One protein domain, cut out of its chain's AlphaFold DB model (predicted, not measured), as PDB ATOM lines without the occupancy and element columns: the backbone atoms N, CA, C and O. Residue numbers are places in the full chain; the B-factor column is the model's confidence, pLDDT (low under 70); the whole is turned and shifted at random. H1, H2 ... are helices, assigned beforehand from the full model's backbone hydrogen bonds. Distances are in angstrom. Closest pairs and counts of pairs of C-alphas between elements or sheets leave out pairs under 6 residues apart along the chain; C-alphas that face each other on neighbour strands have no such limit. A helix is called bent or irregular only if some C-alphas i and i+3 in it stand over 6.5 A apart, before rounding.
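What this domain is: This is residues 23 to 174 of the 175 residues of an uncharacterized protein of Aureimonas sp. AU4 (UniProt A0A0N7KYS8). Three long helices, H2, H3 and H4, run side by side up and down as a slender bundle, with H2 and H4 each packed on H3, and the short helix H1 lies crosswise at one end, on the first residues of H2. The rod is long and thin, and residues 166 to 174 stick out past the contacts of H4 with H3. The printed part has 152 residues with four named helices, in the order H1, H2, H3, H4, and no named strand; the class is all helix. The whole is extended, with a radius of gyration of the C-alphas of 23.0 A and spans of 72 by 29 by 18 A.

Where its parts are: Find C-alpha 23 at (601.317, 583.630, 469.562); there H1 begins, residues 23 to 33. After a tight link, look for C-alpha 39 at (606.996, 574.224, 475.517), from which H2, residues 39 to 80, runs 60.1 A. H2 has a kink of 32 degrees near residue 54; it is neither bent nor irregular, but only just: C-alphas 52 and 55 are 6.4 A apart. A short link leads to H3, residues 88 to 129, 58.2 A long. A tight link leads on to H4, residues 133 to 172, which runs 59.2 A to C-alpha 172 at (541.800, 569.658, 497.930).

How they stand to each other: Begin with the bundle of H2, H3 and H4, up and down, each helix running against the one before it. H2 and H3 form a helical hairpin and touch at a shallow tilt of 7 degrees, opposite ways; their closest C-alphas, of Ala 67 and Ala 109, are 5.1 A apart. H3 and H4 form a second hairpin and touch at 9 degrees, a shallow tilt, opposite ways, closest at the C-alphas of Glu 123 and Ala 140, 4.4 A. H2 and H4 are close but not clearly touching, with the C-alphas of Arg 45 and Ile 133 closest at 7.1 A. H1 touches H2, about perpendicular at 89 degrees; look at residues 39 to 43, the part of H2 that touches it, and at the closest C-alphas, of Arg 31 and Ala 42, 5.6 A apart. H1 is apart from H3 and H4. In H1 every O i to N i+4 pair is within hydrogen-bond range; in H2 34 of 38 are, in H3 36 of 38 and in H4 35 of 36.

The domain as a whole: The two farthest C-alphas, of Ala 25 and Glu 174, are 73.7 A apart. The printed part has no cut, and no link is long. Residues 166 to 174, of which 166 to 172 belong to H4, stand free. Mean pLDDT of the printed part is 82.1; look for values under 70 at residue 131, residues 165 to 169 and residues 171 to 174.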
ATOM      1  N   GLU A  23     601.843 584.853 468.933       96.88
ATOM      2  CA  GLU A  23     601.317 583.630 469.562       96.88
ATOM      3  C   GLU A  23     602.415 582.819 470.272       96.88
ATOM      4  O   GLU A  23     602.188 582.200 471.315       96.88
ATOM      5  N   PHE A  24     603.625 582.796 469.705       96.81
ATOM      6  CA  PHE A  24     604.770 582.143 470.333       96.81
ATOM      7  C   PHE A  24     605.218 582.874 471.603       96.81
ATOM      8  O   PHE A  24     605.568 582.215 472.586       96.81
ATOM      9  N   ALA A  25     605.203 584.208 471.595       97.81
ATOM     10  CA  ALA A  25     605.510 585.017 472.767       97.81
ATOM     11  C   ALA A  25     604.477 584.796 473.884       97.81
ATOM     12  O   ALA A  25     604.882 584.521 475.014       97.81
ATOM     13  N   ASP A  26     603.182 584.789 473.556       98.06
ATOM     14  CA  ASP A  26     602.095 584.506 474.505       98.06
ATOM     15  C   ASP A  26     602.246 583.115 475.137       98.06
ATOM     16  O   ASP A  26     602.109 582.940 476.352       98.06
ATOM     17  N   LEU A  27     602.584 582.103 474.326       96.62
ATOM     18  CA  LEU A  27     602.848 580.749 474.814       96.62
ATOM     19  C   LEU A  27     604.032 580.717 475.789       96.62
ATOM     20  O   LEU A  27     603.968 580.018 476.804       96.62
ATOM     21  N   GLU A  28     605.124 581.421 475.484       97.81
ATOM     22  CA  GLU A  28     606.286 581.498 476.371       97.81
ATOM     23  C   GLU A  28     605.951 582.234 477.668       97.81
ATOM     24  O   GLU A  28     606.266 581.714 478.739       97.81
ATOM     25  N   GLU A  29     605.279 583.385 477.600       97.88
ATOM     26  CA  GLU A  29     604.843 584.136 478.781       97.88
ATOM     27  C   GLU A  29     603.968 583.265 479.683       97.88
ATOM     28  O   GLU A  29     604.256 583.110 480.873       97.88
ATOM     29  N   TRP A  30     602.961 582.608 479.107       95.38
ATOM     30  CA  TRP A  30     602.094 581.705 479.848       95.38
ATOM     31  C   TRP A  30     602.871 580.525 480.449       95.38
ATOM     32  O   TRP A  30     602.681 580.192 481.623       95.38
ATOM     33  N   ARG A  31     603.799 579.919 479.695       95.12
ATOM     34  CA  ARG A  31     604.684 578.846 480.181       95.12
ATOM     35  C   ARG A  31     605.505 579.304 481.390       95.12
ATOM     36  O   ARG A  31     605.612 578.560 482.366       95.12
ATOM     37  N   PHE A  32     606.082 580.505 481.336       94.38
ATOM     38  CA  PHE A  32     606.877 581.072 482.426       94.38
ATOM     39  C   PHE A  32     606.018 581.414 483.647       94.38
ATOM     40  O   PHE A  32     606.378 581.025 484.760       94.38
ATOM     41  N   ALA A  33     604.871 582.070 483.450       92.44
ATOM     42  CA  ALA A  33     603.936 582.419 484.520       92.44
ATOM     43  C   ALA A  33     603.471 581.183 485.306       92.44
ATOM     44  O   ALA A  33     603.346 581.222 486.530       92.44
ATOM     45  N   ASN A  34     603.301 580.058 484.610       89.06
ATOM     46  CA  ASN A  34     602.868 578.791 485.190       89.06
ATOM     47  C   ASN A  34     604.024 577.825 485.516       89.06
ATOM     48  O   ASN A  34     603.775 576.666 485.839       89.06
ATOM     49  N   ARG A  35     605.283 578.288 485.460       90.50
ATOM     50  CA  ARG A  35     606.492 577.534 485.859       90.50
ATOM     51  C   ARG A  35     606.664 576.181 485.158       90.50
ATOM     52  O   ARG A  35     607.164 575.229 485.750       90.50
ATOM     53  N   MET A  36     606.270 576.096 483.894       90.12
ATOM     54  CA  MET A  36     606.357 574.859 483.119       90.12
ATOM     55  C   MET A  36     607.754 574.686 482.522       90.12
ATOM     56  O   MET A  36     608.334 575.624 481.959       90.12
ATOM     57  N   GLU A  37     608.288 573.468 482.588       89.62
ATOM     58  CA  GLU A  37     609.681 573.195 482.220       89.62
ATOM     59  C   GLU A  37     609.909 573.267 480.708       89.62
ATOM     60  O   GLU A  37     610.998 573.608 480.245       89.62
ATOM     61  N   SER A  38     608.884 572.945 479.913       92.25
ATOM     62  CA  SER A  38     609.022 572.849 478.460       92.25
ATOM     63  C   SER A  38     607.821 573.390 477.693       92.25
ATOM     64  O   SER A  38     606.681 573.346 478.149       92.25
ATOM     65  N   ARG A  39     608.064 573.831 476.454       93.25
ATOM     66  CA  ARG A  39     606.996 574.224 475.517       93.25
ATOM     67  C   ARG A  39     606.017 573.094 475.247       93.25
ATOM     68  O   ARG A  39     604.820 573.318 475.163       93.25
ATOM     69  N   SER A  40     606.521 571.867 475.109       91.00
ATOM     70  CA  SER A  40     605.666 570.705 474.873       91.00
ATOM     71  C   SER A  40     604.732 570.435 476.050       91.00
ATOM     72  O   SER A  40     603.621 569.968 475.833       91.00
ATOM     73  N   GLU A  41     605.163 570.713 477.279       89.50
ATOM     74  CA  GLU A  41     604.292 570.656 478.451       89.50
ATOM     75  C   GLU A  41     603.218 571.745 478.391       89.50
ATOM     76  O   GLU A  41     602.037 571.427 478.523       89.50
ATOM     77  N   ALA A  42     603.608 572.988 478.097       92.19
ATOM     78  CA  ALA A  42     602.667 574.096 477.969       92.19
ATOM     79  C   ALA A  42     601.594 573.838 476.907       92.19
ATOM     80  O   ALA A  42     600.402 573.905 477.195       92.19
ATOM     81  N   ILE A  43     602.010 573.430 475.707       93.25
ATOM     82  CA  ILE A  43     601.095 573.092 474.612       93.25
ATOM     83  C   ILE A  43     600.131 571.978 475.034       93.25
ATOM     84  O   ILE A  43     598.933 572.078 474.785       93.25
ATOM     85  N   ARG A  44     600.611 570.921 475.703       89.44
ATOM     86  CA  ARG A  44     599.731 569.838 476.175       89.44
ATOM     87  C   ARG A  44     598.716 570.331 477.198       89.44
ATOM     88  O   ARG A  44     597.557 569.946 477.099       89.44
ATOM     89  N   ARG A  45     599.132 571.162 478.157       89.88
ATOM     90  CA  ARG A  45     598.222 571.728 479.158       89.88
ATOM     91  C   ARG A  45     597.159 572.607 478.497       89.88
ATOM     92  O   ARG A  45     595.986 572.408 478.781       89.88
ATOM     93  N   LEU A  46     597.535 573.475 477.556       92.75
ATOM     94  CA  LEU A  46     596.576 574.278 476.784       92.75
ATOM     95  C   LEU A  46     595.599 573.411 475.986       92.75
ATOM     96  O   LEU A  46     594.404 573.684 475.991       92.75
ATOM     97  N   ILE A  47     596.075 572.329 475.361       92.19
ATOM     98  CA  ILE A  47     595.199 571.370 474.673       92.19
ATOM     99  C   ILE A  47     594.196 570.754 475.656       92.19
ATOM    100  O   ILE A  47     593.011 570.689 475.345       92.19
ATOM    101  N   GLN A  48     594.635 570.319 476.840       88.31
ATOM    102  CA  GLN A  48     593.729 569.742 477.841       88.31
ATOM    103  C   GLN A  48     592.715 570.763 478.365       88.31
ATOM    104  O   GLN A  48     591.544 570.425 478.523       88.31
ATOM    105  N   LEU A  49     593.139 572.011 478.588       89.44
ATOM    106  CA  LEU A  49     592.243 573.105 478.964       89.44
ATOM    107  C   LEU A  49     591.197 573.356 477.873       89.44
ATOM    108  O   LEU A  49     590.010 573.413 478.179       89.44
ATOM    109  N   GLY A  50     591.619 573.428 476.608       90.75
ATOM    110  CA  GLY A  50     590.721 573.601 475.467       90.75
ATOM    111  C   GLY A  50     589.709 572.463 475.343       90.75
ATOM    112  O   GLY A  50     588.513 572.719 475.285       90.75
ATOM    113  N   LEU A  51     590.164 571.207 475.396       89.44
ATOM    114  CA  LEU A  51     589.293 570.026 475.294       89.44
ATOM    115  C   LEU A  51     588.247 569.934 476.413       89.44
ATOM    116  O   LEU A  51     587.196 569.326 476.217       89.44
ATOM    117  N   ARG A  52     588.526 570.512 477.585       85.19
ATOM    118  CA  ARG A  52     587.588 570.546 478.715       85.19
ATOM    119  C   ARG A  52     586.663 571.754 478.667       85.19
ATOM    120  O   ARG A  52     585.468 571.614 478.915       85.19
ATOM    121  N   ALA A  53     587.194 572.926 478.328       86.38
ATOM    122  CA  ALA A  53     586.421 574.158 478.255       86.38
ATOM    123  C   ALA A  53     585.434 574.160 477.078       86.38
ATOM    124  O   ALA A  53     584.299 574.600 477.254       86.38
ATOM    125  N   ASP A  54     585.831 573.636 475.915       91.44
ATOM    126  CA  ASP A  54     585.043 573.665 474.673       91.44
ATOM    127  C   ASP A  54     583.609 573.114 474.822       91.44
ATOM    128  O   ASP A  54     582.670 573.821 474.465       91.44
ATOM    129  N   PRO A  55     583.367 571.935 475.429       85.75
ATOM    130  CA  PRO A  55     581.999 571.464 475.661       85.75
ATOM    131  C   PRO A  55     581.295 572.149 476.844       85.75
ATOM    132  O   PRO A  55     580.065 572.235 476.858       85.75
ATOM    133  N   LEU A  56     582.036 572.601 477.863       82.25
ATOM    134  CA  LEU A  56     581.454 573.115 479.109       82.25
ATOM    135  C   LEU A  56     580.999 574.571 478.999       82.25
ATOM    136  O   LEU A  56     579.978 574.927 479.589       82.25
ATOM    137  N   VAL A  57     581.719 575.409 478.251       86.00
ATOM    138  CA  VAL A  57     581.401 576.839 478.119       86.00
ATOM    139  C   VAL A  57     580.045 577.062 477.431       86.00
ATOM    140  O   VAL A  57     579.206 577.739 478.030       86.00
ATOM    141  N   PRO A  58     579.752 576.478 476.250       88.12
ATOM    142  CA  PRO A  58     578.455 576.649 475.597       88.12
ATOM    143  C   PRO A  58     577.305 576.086 476.432       88.12
ATOM    144  O   PRO A  58     576.254 576.715 476.521       88.12
ATOM    145  N   LEU A  59     577.517 574.932 477.079       83.31
ATOM    146  CA  LEU A  59     576.519 574.310 477.948       83.31
ATOM    147  C   LEU A  59     576.193 575.203 479.151       83.31
ATOM    148  O   LEU A  59     575.028 575.457 479.436       83.31
ATOM    149  N   THR A  60     577.215 575.719 479.834       80.50
ATOM    150  CA  THR A  60     577.027 576.624 480.975       80.50
ATOM    151  C   THR A  60     576.298 577.891 480.533       80.50
ATOM    152  O   THR A  60     575.345 578.324 481.181       80.50
ATOM    153  N   PHE A  61     576.704 578.466 479.399       85.69
ATOM    154  CA  PHE A  61     576.082 579.667 478.853       85.69
ATOM    155  C   PHE A  61     574.605 579.445 478.501       85.69
ATOM    156  O   PHE A  61     573.763 580.255 478.886       85.69
ATOM    157  N   SER A  62     574.264 578.331 477.844       85.69
ATOM    158  CA  SER A  62     572.874 578.017 477.505       85.69
ATOM    159  C   SER A  62     572.009 577.859 478.756       85.69
ATOM    160  O   SER A  62     570.895 578.372 478.791       85.69
ATOM    161  N   ARG A  63     572.528 577.230 479.821       80.75
ATOM    162  CA  ARG A  63     571.809 577.089 481.101       80.75
ATOM    163  C   ARG A  63     571.565 578.423 481.795       80.75
ATOM    164  O   ARG A  63     570.496 578.626 482.363       80.75
ATOM    165  N   ILE A  64     572.526 579.342 481.723       83.06
ATOM    166  CA  ILE A  64     572.344 580.703 482.237       83.06
ATOM    167  C   ILE A  64     571.252 581.428 481.443       83.06
ATOM    168  O   ILE A  64     570.382 582.053 482.046       83.06
ATOM    169  N   LEU A  65     571.261 581.324 480.111       88.50
ATOM    170  CA  LEU A  65     570.216 581.924 479.278       88.50
ATOM    171  C   LEU A  65     568.831 581.337 479.581       88.50
ATOM    172  O   LEU A  65     567.891 582.100 479.780       88.50
ATOM    173  N   GLU A  66     568.712 580.014 479.709       84.62
ATOM    174  CA  GLU A  66     567.466 579.343 480.112       84.62
ATOM    175  C   GLU A  66     566.954 579.855 481.471       84.62
ATOM    176  O   GLU A  66     565.760 580.134 481.628       84.62
ATOM    177  N   ALA A  67     567.849 580.029 482.451       82.19
ATOM    178  CA  ALA A  67     567.500 580.577 483.761       82.19
ATOM    179  C   ALA A  67     566.975 582.019 483.659       82.19
ATOM    180  O   ALA A  67     565.967 582.359 484.281       82.19
ATOM    181  N   LEU A  68     567.638 582.859 482.856       85.50
ATOM    182  CA  LEU A  68     567.251 584.253 482.635       85.50
ATOM    183  C   LEU A  68     565.908 584.364 481.908       85.50
ATOM    184  O   LEU A  68     565.053 585.139 482.333       85.50
ATOM    185  N   GLU A  69     565.687 583.571 480.860       88.50
ATOM    186  CA  GLU A  69     564.407 583.530 480.148       88.50
ATOM    187  C   GLU A  69     563.266 583.088 481.067       88.50
ATOM    188  O   GLU A  69     562.170 583.650 481.028       88.50
ATOM    189  N   THR A  70     563.516 582.097 481.923       84.19
ATOM    190  CA  THR A  70     562.520 581.608 482.883       84.19
ATOM    191  C   THR A  70     562.208 582.673 483.936       84.19
ATOM    192  O   THR A  70     561.038 582.948 484.207       84.19
ATOM    193  N   ALA A  71     563.228 583.353 484.465       83.31
ATOM    194  CA  ALA A  71     563.044 584.470 485.388       83.31
ATOM    195  C   ALA A  71     562.282 585.642 484.739       83.31
ATOM    196  O   ALA A  71     561.403 586.237 485.367       83.31
ATOM    197  N   GLN A  72     562.554 585.948 483.468       87.62
ATOM    198  CA  GLN A  72     561.841 586.990 482.730       87.62
ATOM    199  C   GLN A  72     560.367 586.626 482.516       87.62
ATOM    200  O   GLN A  72     559.491 587.470 482.712       87.62
ATOM    201  N   LYS A  73     560.069 585.370 482.160       85.88
ATOM    202  CA  LYS A  73     558.686 584.878 482.051       85.88
ATOM    203  C   LYS A  73     557.938 585.036 483.377       85.88
ATOM    204  O   LYS A  73     556.794 585.488 483.360       85.88
ATOM    205  N   LEU A  74     558.596 584.752 484.507       82.00
ATOM    206  CA  LEU A  74     558.010 584.930 485.838       82.00
ATOM    207  C   LEU A  74     557.685 586.399 486.093       82.00
ATOM    208  O   LEU A  74     556.580 586.724 486.517       82.00
ATOM    209  N   GLN A  75     558.620 587.296 485.785       83.00
ATOM    210  CA  GLN A  75     558.400 588.730 485.937       83.00
ATOM    211  C   GLN A  75     557.192 589.212 485.117       83.00
ATOM    212  O   GLN A  75     556.365 589.963 485.634       83.00
ATOM    213  N   VAL A  76     557.065 588.764 483.863       85.50
ATOM    214  CA  VAL A  76     555.935 589.122 482.988       85.50
ATOM    215  C   VAL A  76     554.615 588.563 483.525       85.50
ATOM    216  O   VAL A  76     553.630 589.296 483.592       85.50
ATOM    217  N   GLN A  77     554.583 587.299 483.958       83.25
ATOM    218  CA  GLN A  77     553.387 586.713 484.571       83.25
ATOM    219  C   GLN A  77     552.982 587.455 485.848       83.25
ATOM    220  O   GLN A  77     551.811 587.783 486.022       83.25
ATOM    221  N   MET A  78     553.953 587.802 486.697       80.12
ATOM    222  CA  MET A  78     553.706 588.565 487.918       80.12
ATOM    223  C   MET A  78     553.121 589.955 487.648       80.12
ATOM    224  O   MET A  78     552.258 590.407 488.396       80.12
ATOM    225  N   GLN A  79     553.549 590.626 486.574       83.50
ATOM    226  CA  GLN A  79     552.966 591.901 486.140       83.50
ATOM    227  C   GLN A  79     551.528 591.754 485.625       83.50
ATOM    228  O   GLN A  79     550.761 592.716 485.672       83.50
ATOM    229  N   GLY A  80     551.155 590.567 485.144       81.12
ATOM    230  CA  GLY A  80     549.799 590.249 484.703       81.12
ATOM    231  C   GLY A  80     548.791 590.094 485.845       81.12
ATOM    232  O   GLY A  80     547.587 590.195 485.603       81.12
ATOM    233  N   PHE A  81     549.247 589.885 487.085       80.56
ATOM    234  CA  PHE A  81     548.352 589.803 488.237       80.56
ATOM    235  C   PHE A  81     547.844 591.189 488.642       80.56
ATOM    236  O   PHE A  81     548.528 591.973 489.300       80.56
ATOM    237  N   ASP A  82     546.594 591.479 488.283       78.44
ATOM    238  CA  ASP A  82     545.906 592.701 488.689       78.44
ATOM    239  C   ASP A  82     545.241 592.512 490.059       78.44
ATOM    240  O   ASP A  82     544.152 591.941 490.179       78.44
ATOM    241  N   ALA A  83     545.886 593.037 491.102       73.75
ATOM    242  CA  ALA A  83     545.383 593.004 492.475       73.75
ATOM    243  C   ALA A  83     544.018 593.702 492.655       73.75
ATOM    244  O   ALA A  83     543.383 593.529 493.692       73.75
ATOM    245  N   LYS A  84     543.552 594.493 491.675       78.50
ATOM    246  CA  LYS A  84     542.229 595.136 491.714       78.50
ATOM    247  C   LYS A  84     541.113 594.257 491.147       78.50
ATOM    248  O   LYS A  84     539.947 594.567 491.369       78.50
ATOM    249  N   LYS A  85     541.450 593.206 490.392       81.12
ATOM    250  CA  LYS A  85     540.479 592.306 489.743       81.12
ATOM    251  C   LYS A  85     540.278 590.989 490.482       81.12
ATOM    252  O   LYS A  85     539.295 590.305 490.221       81.12
ATOM    253  N   LEU A  86     541.202 590.634 491.367       81.81
ATOM    254  CA  LEU A  86     541.181 589.393 492.131       81.81
ATOM    255  C   LEU A  86     540.824 589.678 493.590       81.81
ATOM    256  O   LEU A  86     541.195 590.724 494.128       81.81
ATOM    257  N   SER A  87     540.146 588.732 494.249       88.06
ATOM    258  CA  SER A  87     540.093 588.753 495.713       88.06
ATOM    259  C   SER A  87     541.507 588.602 496.283       88.06
ATOM    260  O   SER A  87     542.431 588.131 495.609       88.06
ATOM    261  N   LYS A  88     541.692 588.982 497.550       84.19
ATOM    262  CA  LYS A  88     542.986 588.838 498.219       84.19
ATOM    263  C   LYS A  88     543.437 587.374 498.241       84.19
ATOM    264  O   LYS A  88     544.612 587.120 497.988       84.19
ATOM    265  N   GLU A  89     542.522 586.432 498.491       85.00
ATOM    266  CA  GLU A  89     542.823 584.995 498.452       85.00
ATOM    267  C   GLU A  89     543.205 584.534 497.042       85.00
ATOM    268  O   GLU A  89     544.223 583.868 496.875       85.00
ATOM    269  N   GLN A  90     542.449 584.937 496.015       81.00
ATOM    270  CA  GLN A  90     542.718 584.544 494.625       81.00
ATOM    271  C   GLN A  90     544.055 585.089 494.115       81.00
ATOM    272  O   GLN A  90     544.797 584.381 493.434       81.00
ATOM    273  N   TYR A  91     544.383 586.338 494.456       81.38
ATOM    274  CA  TYR A  91     545.675 586.937 494.128       81.38
ATOM    275  C   TYR A  91     546.818 586.165 494.793       81.38
ATOM    276  O   TYR A  91     547.771 585.785 494.118       81.38
ATOM    277  N   PHE A  92     546.704 585.886 496.097       82.62
ATOM    278  CA  PHE A  92     547.719 585.126 496.824       82.62
ATOM    279  C   PHE A  92     547.901 583.718 496.264       82.62
ATOM    280  O   PHE A  92     549.040 583.318 496.048       82.62
ATOM    281  N   ALA A  93     546.813 582.998 495.985       82.94
ATOM    282  CA  ALA A  93     546.871 581.669 495.387       82.94
ATOM    283  C   ALA A  93     547.551 581.705 494.010       82.94
ATOM    284  O   ALA A  93     548.472 580.937 493.755       82.94
ATOM    285  N   SER A  94     547.182 582.663 493.153       80.62
ATOM    286  CA  SER A  94     547.749 582.779 491.802       80.62
ATOM    287  C   SER A  94     549.245 583.104 491.826       80.62
ATOM    288  O   SER A  94     550.030 582.510 491.087       80.62
ATOM    289  N   VAL A  95     549.659 584.016 492.713       81.50
ATOM    290  CA  VAL A  95     551.074 584.348 492.922       81.50
ATOM    291  C   VAL A  95     551.826 583.162 493.521       81.50
ATOM    292  O   VAL A  95     552.922 582.858 493.063       81.50
ATOM    293  N   ALA A  96     551.258 582.474 494.513       82.62
ATOM    294  CA  ALA A  96     551.886 581.319 495.149       82.62
ATOM    295  C   ALA A  96     552.099 580.164 494.161       82.62
ATOM    296  O   ALA A  96     553.177 579.573 494.165       82.62
ATOM    297  N   THR A  97     551.132 579.888 493.284       81.62
ATOM    298  CA  THR A  97     551.264 578.877 492.225       81.62
ATOM    299  C   THR A  97     552.317 579.286 491.199       81.62
ATOM    300  O   THR A  97     553.250 578.525 490.959       81.62
ATOM    301  N   ALA A  98     552.243 580.510 490.659       78.88
ATOM    302  CA  ALA A  98     553.206 580.986 489.661       78.88
ATOM    303  C   ALA A  98     554.643 581.007 490.206       78.88
ATOM    304  O   ALA A  98     555.572 580.524 489.560       78.88
ATOM    305  N   VAL A  99     554.832 581.508 491.429       79.88
ATOM    306  CA  VAL A  99     556.136 581.470 492.098       79.88
ATOM    307  C   VAL A  99     556.534 580.026 492.391       79.88
ATOM    308  O   VAL A  99     557.666 579.657 492.117       79.88
ATOM    309  N   GLY A 100     555.639 579.185 492.906       79.50
ATOM    310  CA  GLY A 100     555.942 577.802 493.275       79.50
ATOM    311  C   GLY A 100     556.403 576.935 492.102       79.50
ATOM    312  O   GLY A 100     557.384 576.202 492.238       79.50
ATOM    313  N   GLU A 101     555.735 577.037 490.953       76.75
ATOM    314  CA  GLU A 101     556.083 576.279 489.749       76.75
ATOM    315  C   GLU A 101     557.386 576.786 489.123       76.75
ATOM    316  O   GLU A 101     558.300 575.999 488.864       76.75
ATOM    317  N   MET A 102     557.510 578.105 488.952       75.81
ATOM    318  CA  MET A 102     558.637 578.701 488.234       75.81
ATOM    319  C   MET A 102     559.910 578.810 489.072       75.81
ATOM    320  O   MET A 102     561.010 578.722 488.529       75.81
ATOM    321  N   TYR A 103     559.796 578.975 490.392       77.94
ATOM    322  CA  TYR A 103     560.955 579.038 491.286       77.94
ATOM    323  C   TYR A 103     561.755 577.736 491.249       77.94
ATOM    324  O   TYR A 103     562.981 577.779 491.263       77.94
ATOM    325  N   GLY A 104     561.079 576.588 491.124       76.56
ATOM    326  CA  GLY A 104     561.750 575.301 490.964       76.56
ATOM    327  C   GLY A 104     562.592 575.223 489.688       76.56
ATOM    328  O   GLY A 104     563.718 574.738 489.738       76.56
ATOM    329  N   ASP A 105     562.077 575.735 488.567       79.06
ATOM    330  CA  ASP A 105     562.777 575.700 487.275       79.06
ATOM    331  C   ASP A 105     563.950 576.688 487.235       79.06
ATOM    332  O   ASP A 105     565.047 576.340 486.799       79.06
ATOM    333  N   VAL A 106     563.750 577.905 487.753       79.88
ATOM    334  CA  VAL A 106     564.821 578.907 487.871       79.88
ATOM    335  C   VAL A 106     565.927 578.408 488.801       79.88
ATOM    336  O   VAL A 106     567.106 578.528 488.463       79.88
ATOM    337  N   LEU A 107     565.575 577.827 489.953       79.06
ATOM    338  CA  LEU A 107     566.564 577.262 490.869       79.06
ATOM    339  C   LEU A 107     567.329 576.095 490.246       79.06
ATOM    340  O   LEU A 107     568.548 576.071 490.380       79.06
ATOM    341  N   ASP A 108     566.667 575.156 489.559       80.50
ATOM    342  CA  ASP A 108     567.366 574.046 488.894       80.50
ATOM    343  C   ASP A 108     568.347 574.559 487.832       80.50
ATOM    344  O   ASP A 108     569.499 574.118 487.788       80.50
ATOM    345  N   ALA A 109     567.938 575.542 487.026       79.62
ATOM    346  CA  ALA A 109     568.799 576.133 486.008       79.62
ATOM    347  C   ALA A 109     570.013 576.856 486.626       79.62
ATOM    348  O   ALA A 109     571.146 576.643 486.182       79.62
ATOM    349  N   ILE A 110     569.808 577.640 487.694       81.12
ATOM    350  CA  ILE A 110     570.890 578.327 488.424       81.12
ATOM    351  C   ILE A 110     571.838 577.321 489.081       81.12
ATOM    352  O   ILE A 110     573.054 577.443 488.928       81.12
ATOM    353  N   LEU A 111     571.312 576.323 489.798       82.25
ATOM    354  CA  LEU A 111     572.123 575.304 490.468       82.25
ATOM    355  C   LEU A 111     572.931 574.490 489.454       82.25
ATOM    356  O   LEU A 111     574.124 574.266 489.659       82.25
ATOM    357  N   SER A 112     572.313 574.123 488.329       78.56
ATOM    358  CA  SER A 112     572.979 573.428 487.225       78.56
ATOM    359  C   SER A 112     574.126 574.256 486.646       78.56
ATOM    360  O   SER A 112     575.238 573.744 486.504       78.56
ATOM    361  N   ALA A 113     573.891 575.539 486.352       79.50
ATOM    362  CA  ALA A 113     574.925 576.437 485.843       79.50
ATOM    363  C   ALA A 113     576.060 576.648 486.861       79.50
ATOM    364  O   ALA A 113     577.237 576.624 486.492       79.50
ATOM    365  N   ALA A 114     575.731 576.805 488.147       81.06
ATOM    366  CA  ALA A 114     576.707 576.992 489.217       81.06
ATOM    367  C   ALA A 114     577.599 575.759 489.407       81.06
ATOM    368  O   ALA A 114     578.819 575.888 489.488       81.06
ATOM    369  N   ALA A 115     577.017 574.561 489.430       80.94
ATOM    370  CA  ALA A 115     577.768 573.316 489.547       80.94
ATOM    371  C   ALA A 115     578.652 573.050 488.319       80.94
ATOM    372  O   ALA A 115     579.804 572.660 488.483       80.94
ATOM    373  N   GLN A 116     578.171 573.327 487.102       79.44
ATOM    374  CA  GLN A 116     578.992 573.226 485.887       79.44
ATOM    375  C   GLN A 116     580.152 574.228 485.892       79.44
ATOM    376  O   GLN A 116     581.282 573.867 485.565       79.44
ATOM    377  N   SER A 117     579.897 575.462 486.333       80.25
ATOM    378  CA  SER A 117     580.932 576.489 486.480       80.25
ATOM    379  C   SER A 117     581.979 576.081 487.516       80.25
ATOM    380  O   SER A 117     583.176 576.197 487.263       80.25
ATOM    381  N   MET A 118     581.548 575.556 488.667       81.50
ATOM    382  CA  MET A 118     582.451 575.049 489.703       81.50
ATOM    383  C   MET A 118     583.260 573.845 489.220       81.50
ATOM    384  O   MET A 118     584.458 573.782 489.496       81.50
ATOM    385  N   ALA A 119     582.647 572.920 488.478       78.81
ATOM    386  CA  ALA A 119     583.363 571.813 487.857       78.81
ATOM    387  C   ALA A 119     584.462 572.351 486.931       78.81
ATOM    388  O   ALA A 119     585.628 572.053 487.160       78.81
ATOM    389  N   LEU A 120     584.130 573.242 485.989       82.06
ATOM    390  CA  LEU A 120     585.110 573.834 485.074       82.06
ATOM    391  C   LEU A 120     586.252 574.547 485.816       82.06
ATOM    392  O   LEU A 120     587.418 574.306 485.516       82.06
ATOM    393  N   VAL A 121     585.939 575.397 486.801       83.50
ATOM    394  CA  VAL A 121     586.952 576.125 487.585       83.50
ATOM    395  C   VAL A 121     587.895 575.157 488.295       83.50
ATOM    396  O   VAL A 121     589.110 575.351 488.271       83.50
ATOM    397  N   ASN A 122     587.357 574.098 488.896       79.75
ATOM    398  CA  ASN A 122     588.165 573.119 489.605       79.75
ATOM    399  C   ASN A 122     588.967 572.218 488.651       79.75
ATOM    400  O   ASN A 122     590.111 571.889 488.962       79.75
ATOM    401  N   GLU A 123     588.426 571.858 487.484       80.56
ATOM    402  CA  GLU A 123     589.161 571.133 486.439       80.56
ATOM    403  C   GLU A 123     590.356 571.962 485.934       80.56
ATOM    404  O   GLU A 123     591.479 571.459 485.845       80.56
ATOM    405  N   VAL A 124     590.143 573.257 485.675       83.06
ATOM    406  CA  VAL A 124     591.205 574.198 485.281       83.06
ATOM    407  C   VAL A 124     592.245 574.344 486.395       83.06
ATOM    408  O   VAL A 124     593.448 574.254 486.136       83.06
ATOM    409  N   ALA A 125     591.805 574.507 487.646       80.62
ATOM    410  CA  ALA A 125     592.699 574.614 488.795       80.62
ATOM    411  C   ALA A 125     593.549 573.347 488.987       80.62
ATOM    412  O   ALA A 125     594.756 573.450 489.219       80.62
ATOM    413  N   ALA A 126     592.957 572.160 488.825       78.12
ATOM    414  CA  ALA A 126     593.669 570.887 488.903       78.12
ATOM    415  C   ALA A 126     594.756 570.769 487.821       78.12
ATOM    416  O   ALA A 126     595.849 570.278 488.107       78.12
ATOM    417  N   ILE A 127     594.497 571.260 486.603       79.88
ATOM    418  CA  ILE A 127     595.478 571.292 485.502       79.88
ATOM    419  C   ILE A 127     596.597 572.304 485.749       79.88
ATOM    420  O   ILE A 127     597.741 572.069 485.354       79.88
ATOM    421  N   HIS A 128     596.304 573.419 486.414       77.06
ATOM    422  CA  HIS A 128     597.326 574.401 486.769       77.06
ATOM    423  C   HIS A 128     598.238 573.910 487.900       77.06
ATOM    424  O   HIS A 128     599.456 574.037 487.796       77.06
ATOM    425  N   GLN A 129     597.673 573.333 488.963       77.69
ATOM    426  CA  GLN A 129     598.420 573.025 490.189       77.69
ATOM    427  C   GLN A 129     599.247 571.737 490.120       77.69
ATOM    428  O   GLN A 129     600.233 571.612 490.844       77.69
ATOM    429  N   ASN A 130     598.881 570.784 489.262       75.12
ATOM    430  CA  ASN A 130     599.593 569.512 489.179       75.12
ATOM    431  C   ASN A 130     600.822 569.593 488.268       75.12
ATOM    432  O   ASN A 130     600.801 570.198 487.195       75.12
ATOM    433  N   SER A 131     601.905 568.941 488.692       68.12
ATOM    434  CA  SER A 131     603.116 568.763 487.885       68.12
ATOM    435  C   SER A 131     602.955 567.664 486.831       68.12
ATOM    436  O   SER A 131     603.562 567.757 485.768       68.12
ATOM    437  N   ASP A 132     602.122 566.650 487.095       80.50
ATOM    438  CA  ASP A 132     601.772 565.608 486.125       80.50
ATOM    439  C   ASP A 132     600.372 565.856 485.544       80.50
ATOM    440  O   ASP A 132     599.367 565.911 486.254       80.50
ATOM    441  N   ILE A 133     600.307 565.994 484.219       75.38
ATOM    442  CA  ILE A 133     599.060 566.221 483.486       75.38
ATOM    443  C   ILE A 133     598.099 565.032 483.575       75.38
ATOM    444  O   ILE A 133     596.890 565.234 483.510       75.38
ATOM    445  N   LYS A 134     598.601 563.799 483.724       76.50
ATOM    446  CA  LYS A 134     597.740 562.619 483.871       76.50
ATOM    447  C   LYS A 134     596.977 562.662 485.184       76.50
ATOM    448  O   LYS A 134     595.761 562.493 485.181       76.50
ATOM    449  N   ASP A 135     597.689 562.934 486.272       77.00
ATOM    450  CA  ASP A 135     597.095 563.049 487.602       77.00
ATOM    451  C   ASP A 135     596.120 564.228 487.641       77.00
ATOM    452  O   ASP A 135     595.024 564.119 488.189       77.00
ATOM    453  N   ALA A 136     596.466 565.327 486.962       75.38
ATOM    454  CA  ALA A 136     595.579 566.470 486.800       75.38
ATOM    455  C   ALA A 136     594.262 566.114 486.097       75.38
ATOM    456  O   ALA A 136     593.194 566.519 486.547       75.38
ATOM    457  N   VAL A 137     594.344 565.354 485.001       76.25
ATOM    458  CA  VAL A 137     593.190 564.885 484.225       76.25
ATOM    459  C   VAL A 137     592.327 563.942 485.061       76.25
ATOM    460  O   VAL A 137     591.120 564.148 485.132       76.25
ATOM    461  N   ALA A 138     592.930 562.967 485.743       79.06
ATOM    462  CA  ALA A 138     592.196 562.046 486.607       79.06
ATOM    463  C   ALA A 138     591.478 562.789 487.745       79.06
ATOM    464  O   ALA A 138     590.296 562.557 487.995       79.06
ATOM    465  N   LYS A 139     592.157 563.751 488.387       80.06
ATOM    466  CA  LYS A 139     591.563 564.572 489.447       80.06
ATOM    467  C   LYS A 139     590.418 565.440 488.933       80.06
ATOM    468  O   LYS A 139     589.384 565.542 489.591       80.06
ATOM    469  N   ALA A 140     590.596 566.054 487.768       74.88
ATOM    470  CA  ALA A 140     589.562 566.832 487.098       74.88
ATOM    471  C   ALA A 140     588.315 565.971 486.813       74.88
ATOM    472  O   ALA A 140     587.196 566.396 487.093       74.88
ATOM    473  N   ASP A 141     588.503 564.732 486.350       79.25
ATOM    474  CA  ASP A 141     587.401 563.803 486.084       79.25
ATOM    475  C   ASP A 141     586.673 563.379 487.371       79.25
ATOM    476  O   ASP A 141     585.442 563.366 487.395       79.25
ATOM    477  N   GLU A 142     587.398 563.105 488.462       84.38
ATOM    478  CA  GLU A 142     586.795 562.848 489.781       84.38
ATOM    479  C   GLU A 142     585.927 564.022 490.253       84.38
ATOM    480  O   GLU A 142     584.798 563.822 490.708       84.38
ATOM    481  N   ILE A 143     586.441 565.251 490.131       79.00
ATOM    482  CA  ILE A 143     585.721 566.461 490.537       79.00
ATOM    483  C   ILE A 143     584.442 566.616 489.715       79.00
ATOM    484  O   ILE A 143     583.369 566.843 490.277       79.00
ATOM    485  N   LYS A 144     584.534 566.452 488.394       79.38
ATOM    486  CA  LYS A 144     583.375 566.505 487.504       79.38
ATOM    487  C   LYS A 144     582.299 565.506 487.925       79.38
ATOM    488  O   LYS A 144     581.138 565.886 488.053       79.38
ATOM    489  N   GLN A 145     582.678 564.250 488.163       84.69
ATOM    490  CA  GLN A 145     581.731 563.211 488.578       84.69
ATOM    491  C   GLN A 145     581.087 563.528 489.930       84.69
ATOM    492  O   GLN A 145     579.883 563.346 490.087       84.69
ATOM    493  N   HIS A 146     581.850 564.063 490.885       86.00
ATOM    494  CA  HIS A 146     581.300 564.497 492.167       86.00
ATOM    495  C   HIS A 146     580.184 565.541 491.992       86.00
ATOM    496  O   HIS A 146     579.088 565.348 492.514       86.00
ATOM    497  N   TYR A 147     580.420 566.599 491.208       80.75
ATOM    498  CA  TYR A 147     579.403 567.631 490.973       80.75
ATOM    499  C   TYR A 147     578.186 567.113 490.201       80.75
ATOM    500  O   TYR A 147     577.066 567.529 490.489       80.75
ATOM    501  N   LEU A 148     578.380 566.198 489.245       81.62
ATOM    502  CA  LEU A 148     577.265 565.573 488.527       81.62
ATOM    503  C   LEU A 148     576.371 564.755 489.468       81.62
ATOM    504  O   LEU A 148     575.151 564.882 489.398       81.62
ATOM    505  N   ASN A 149     576.967 563.992 490.387       86.12
ATOM    506  CA  ASN A 149     576.218 563.200 491.364       86.12
ATOM    507  C   ASN A 149     575.443 564.086 492.353       86.12
ATOM    508  O   ASN A 149     574.278 563.816 492.646       86.12
ATOM    509  N   GLU A 150     576.060 565.162 492.853       84.12
ATOM    510  CA  GLU A 150     575.379 566.109 493.748       84.12
ATOM    511  C   GLU A 150     574.222 566.830 493.041       84.12
ATOM    512  O   GLU A 150     573.152 567.007 493.625       84.12
ATOM    513  N   LEU A 151     574.391 567.190 491.764       78.44
ATOM    514  CA  LEU A 151     573.312 567.753 490.950       78.44
ATOM    515  C   LEU A 151     572.156 566.775 490.748       78.44
ATOM    516  O   LEU A 151     570.995 567.170 490.852       78.44
ATOM    517  N   GLU A 152     572.450 565.513 490.441       84.25
ATOM    518  CA  GLU A 152     571.420 564.493 490.246       84.25
ATOM    519  C   GLU A 152     570.616 564.265 491.529       84.25
ATOM    520  O   GLU A 152     569.385 564.222 491.492       84.25
ATOM    521  N   LYS A 153     571.298 564.227 492.678       85.25
ATOM    522  CA  LYS A 153     570.658 564.142 493.991       85.25
ATOM    523  C   LYS A 153     569.741 565.339 494.258       85.25
ATOM    524  O   LYS A 153     568.572 565.145 494.584       85.25
ATOM    525  N   LEU A 154     570.238 566.561 494.052       79.44
ATOM    526  CA  LEU A 154     569.444 567.785 494.207       79.44
ATOM    527  C   LEU A 154     568.210 567.785 493.297       79.44
ATOM    528  O   LEU A 154     567.116 568.130 493.738       79.44
ATOM    529  N   ARG A 155     568.353 567.352 492.040       78.50
ATOM    530  CA  ARG A 155     567.224 567.216 491.108       78.50
ATOM    531  C   ARG A 155     566.204 566.189 491.572       78.50
ATOM    532  O   ARG A 155     565.005 566.442 491.453       78.50
ATOM    533  N   GLY A 156     566.660 565.060 492.112       80.38
ATOM    534  CA  GLY A 156     565.795 564.059 492.730       80.38
ATOM    535  C   GLY A 156     564.962 564.649 493.867       80.38
ATOM    536  O   GLY A 156     563.744 564.470 493.893       80.38
ATOM    537  N   ASP A 157     565.592 565.426 494.748       81.12
ATOM    538  CA  ASP A 157     564.929 566.070 495.886       81.12
ATOM    539  C   ASP A 157     563.906 567.130 495.433       81.12
ATOM    540  O   ASP A 157     562.759 567.125 495.895       81.12
ATOM    541  N   ILE A 158     564.269 567.989 494.471       76.00
ATOM    542  CA  ILE A 158     563.366 568.996 493.877       76.00
ATOM    543  C   ILE A 158     562.182 568.319 493.171       76.00
ATOM    544  O   ILE A 158     561.033 568.739 493.327       76.00
ATOM    545  N   GLY A 159     562.440 567.261 492.398       76.81
ATOM    546  CA  GLY A 159     561.410 566.496 491.697       76.81
ATOM    547  C   GLY A 159     560.433 565.819 492.659       76.81
ATOM    548  O   GLY A 159     559.218 565.901 492.467       76.81
ATOM    549  N   ALA A 160     560.947 565.210 493.731       76.44
ATOM    550  CA  ALA A 160     560.131 564.595 494.774       76.44
ATOM    551  C   ALA A 160     559.268 565.625 495.522       76.44
ATOM    552  O   ALA A 160     558.124 565.329 495.868       76.44
ATOM    553  N   GLU A 161     559.785 566.831 495.759       76.88
ATOM    554  CA  GLU A 161     559.026 567.928 496.368       76.88
ATOM    555  C   GLU A 161     557.923 568.451 495.432       76.88
ATOM    556  O   GLU A 161     556.777 568.612 495.858       76.88
ATOM    557  N   LYS A 162     558.214 568.631 494.134       73.56
ATOM    558  CA  LYS A 162     557.196 568.994 493.129       73.56
ATOM    559  C   LYS A 162     556.068 567.959 493.060       73.56
ATOM    560  O   LYS A 162     554.897 568.336 493.024       73.56
ATOM    561  N   ALA A 163     556.405 566.669 493.076       72.56
ATOM    562  CA  ALA A 163     555.420 565.587 493.055       72.56
ATOM    563  C   ALA A 163     554.528 565.585 494.309       72.56
ATOM    564  O   ALA A 163     553.314 565.430 494.192       72.56
ATOM    565  N   ARG A 164     555.109 565.820 495.497       75.88
ATOM    566  CA  ARG A 164     554.345 565.939 496.752       75.88
ATOM    567  C   ARG A 164     553.360 567.101 496.720       75.88
ATOM    568  O   ARG A 164     552.213 566.912 497.102       75.88
ATOM    569  N   ARG A 165     553.778 568.277 496.244       69.94
ATOM    570  CA  ARG A 165     552.896 569.455 496.165       69.94
ATOM    571  C   ARG A 165     551.725 569.245 495.216       69.94
ATOM    572  O   ARG A 165     550.606 569.587 495.573       69.94
ATOM    573  N   ARG A 166     551.967 568.638 494.050       69.19
ATOM    574  CA  ARG A 166     550.900 568.328 493.087       69.19
ATOM    575  C   ARG A 166     549.854 567.387 493.693       69.19
ATOM    576  O   ARG A 166     548.672 567.675 493.622       69.19
ATOM    577  N   PHE A 167     550.299 566.341 494.391       66.50
ATOM    578  CA  PHE A 167     549.402 565.392 495.057       66.50
ATOM    579  C   PHE A 167     548.552 566.011 496.182       66.50
ATOM    580  O   PHE A 167     547.457 565.530 496.452       66.50
ATOM    581  N   VAL A 168     549.052 567.046 496.867       69.00
ATOM    582  CA  VAL A 168     548.276 567.764 497.894       69.00
ATOM    583  C   VAL A 168     547.199 568.635 497.250       69.00
ATOM    584  O   VAL A 168     546.060 568.587 497.697       69.00
ATOM    585  N   LEU A 169     547.538 569.364 496.183       63.38
ATOM    586  CA  LEU A 169     546.588 570.223 495.467       63.38
ATOM    587  C   LEU A 169     545.458 569.410 494.815       63.38
ATOM    588  O   LEU A 169     544.298 569.765 494.970       63.38
ATOM    589  N   ASP A 170     545.778 568.268 494.194       70.06
ATOM    590  CA  ASP A 170     544.776 567.394 493.561       70.06
ATOM    591  C   ASP A 170     543.767 566.798 494.571       70.06
ATOM    592  O   ASP A 170     542.677 566.389 494.186       70.06
ATOM    593  N   ARG A 171     544.113 566.731 495.868       66.94
ATOM    594  CA  ARG A 171     543.219 566.229 496.929       66.94
ATOM    595  C   ARG A 171     542.281 567.284 497.504       66.94
ATOM    596  O   ARG A 171     541.244 566.910 498.037       66.94
ATOM    597  N   GLU A 172     542.644 568.561 497.436       57.34
ATOM    598  CA  GLU A 172     541.800 569.658 497.930       57.34
ATOM    599  C   GLU A 172     540.664 570.000 496.950       57.34
ATOM    600  O   GLU A 172     539.669 570.583 497.365       57.34
ATOM    601  N   ASP A 173     540.774 569.587 495.682       54.56
ATOM    602  CA  ASP A 173     539.738 569.773 494.654       54.56
ATOM    603  C   ASP A 173     538.679 568.638 494.623       54.56
ATOM    604  O   ASP A 173     537.683 568.744 493.901       54.56
ATOM    605  N   GLU A 174     538.873 567.547 495.382       57.53
ATOM    606  CA  GLU A 174     537.951 566.393 495.457       57.53
ATOM    607  C   GLU A 174     536.990 566.419 496.674       57.53
ATOM    608  O   GLU A 174     536.096 565.569 496.747       57.53
TER     609      GLU A 174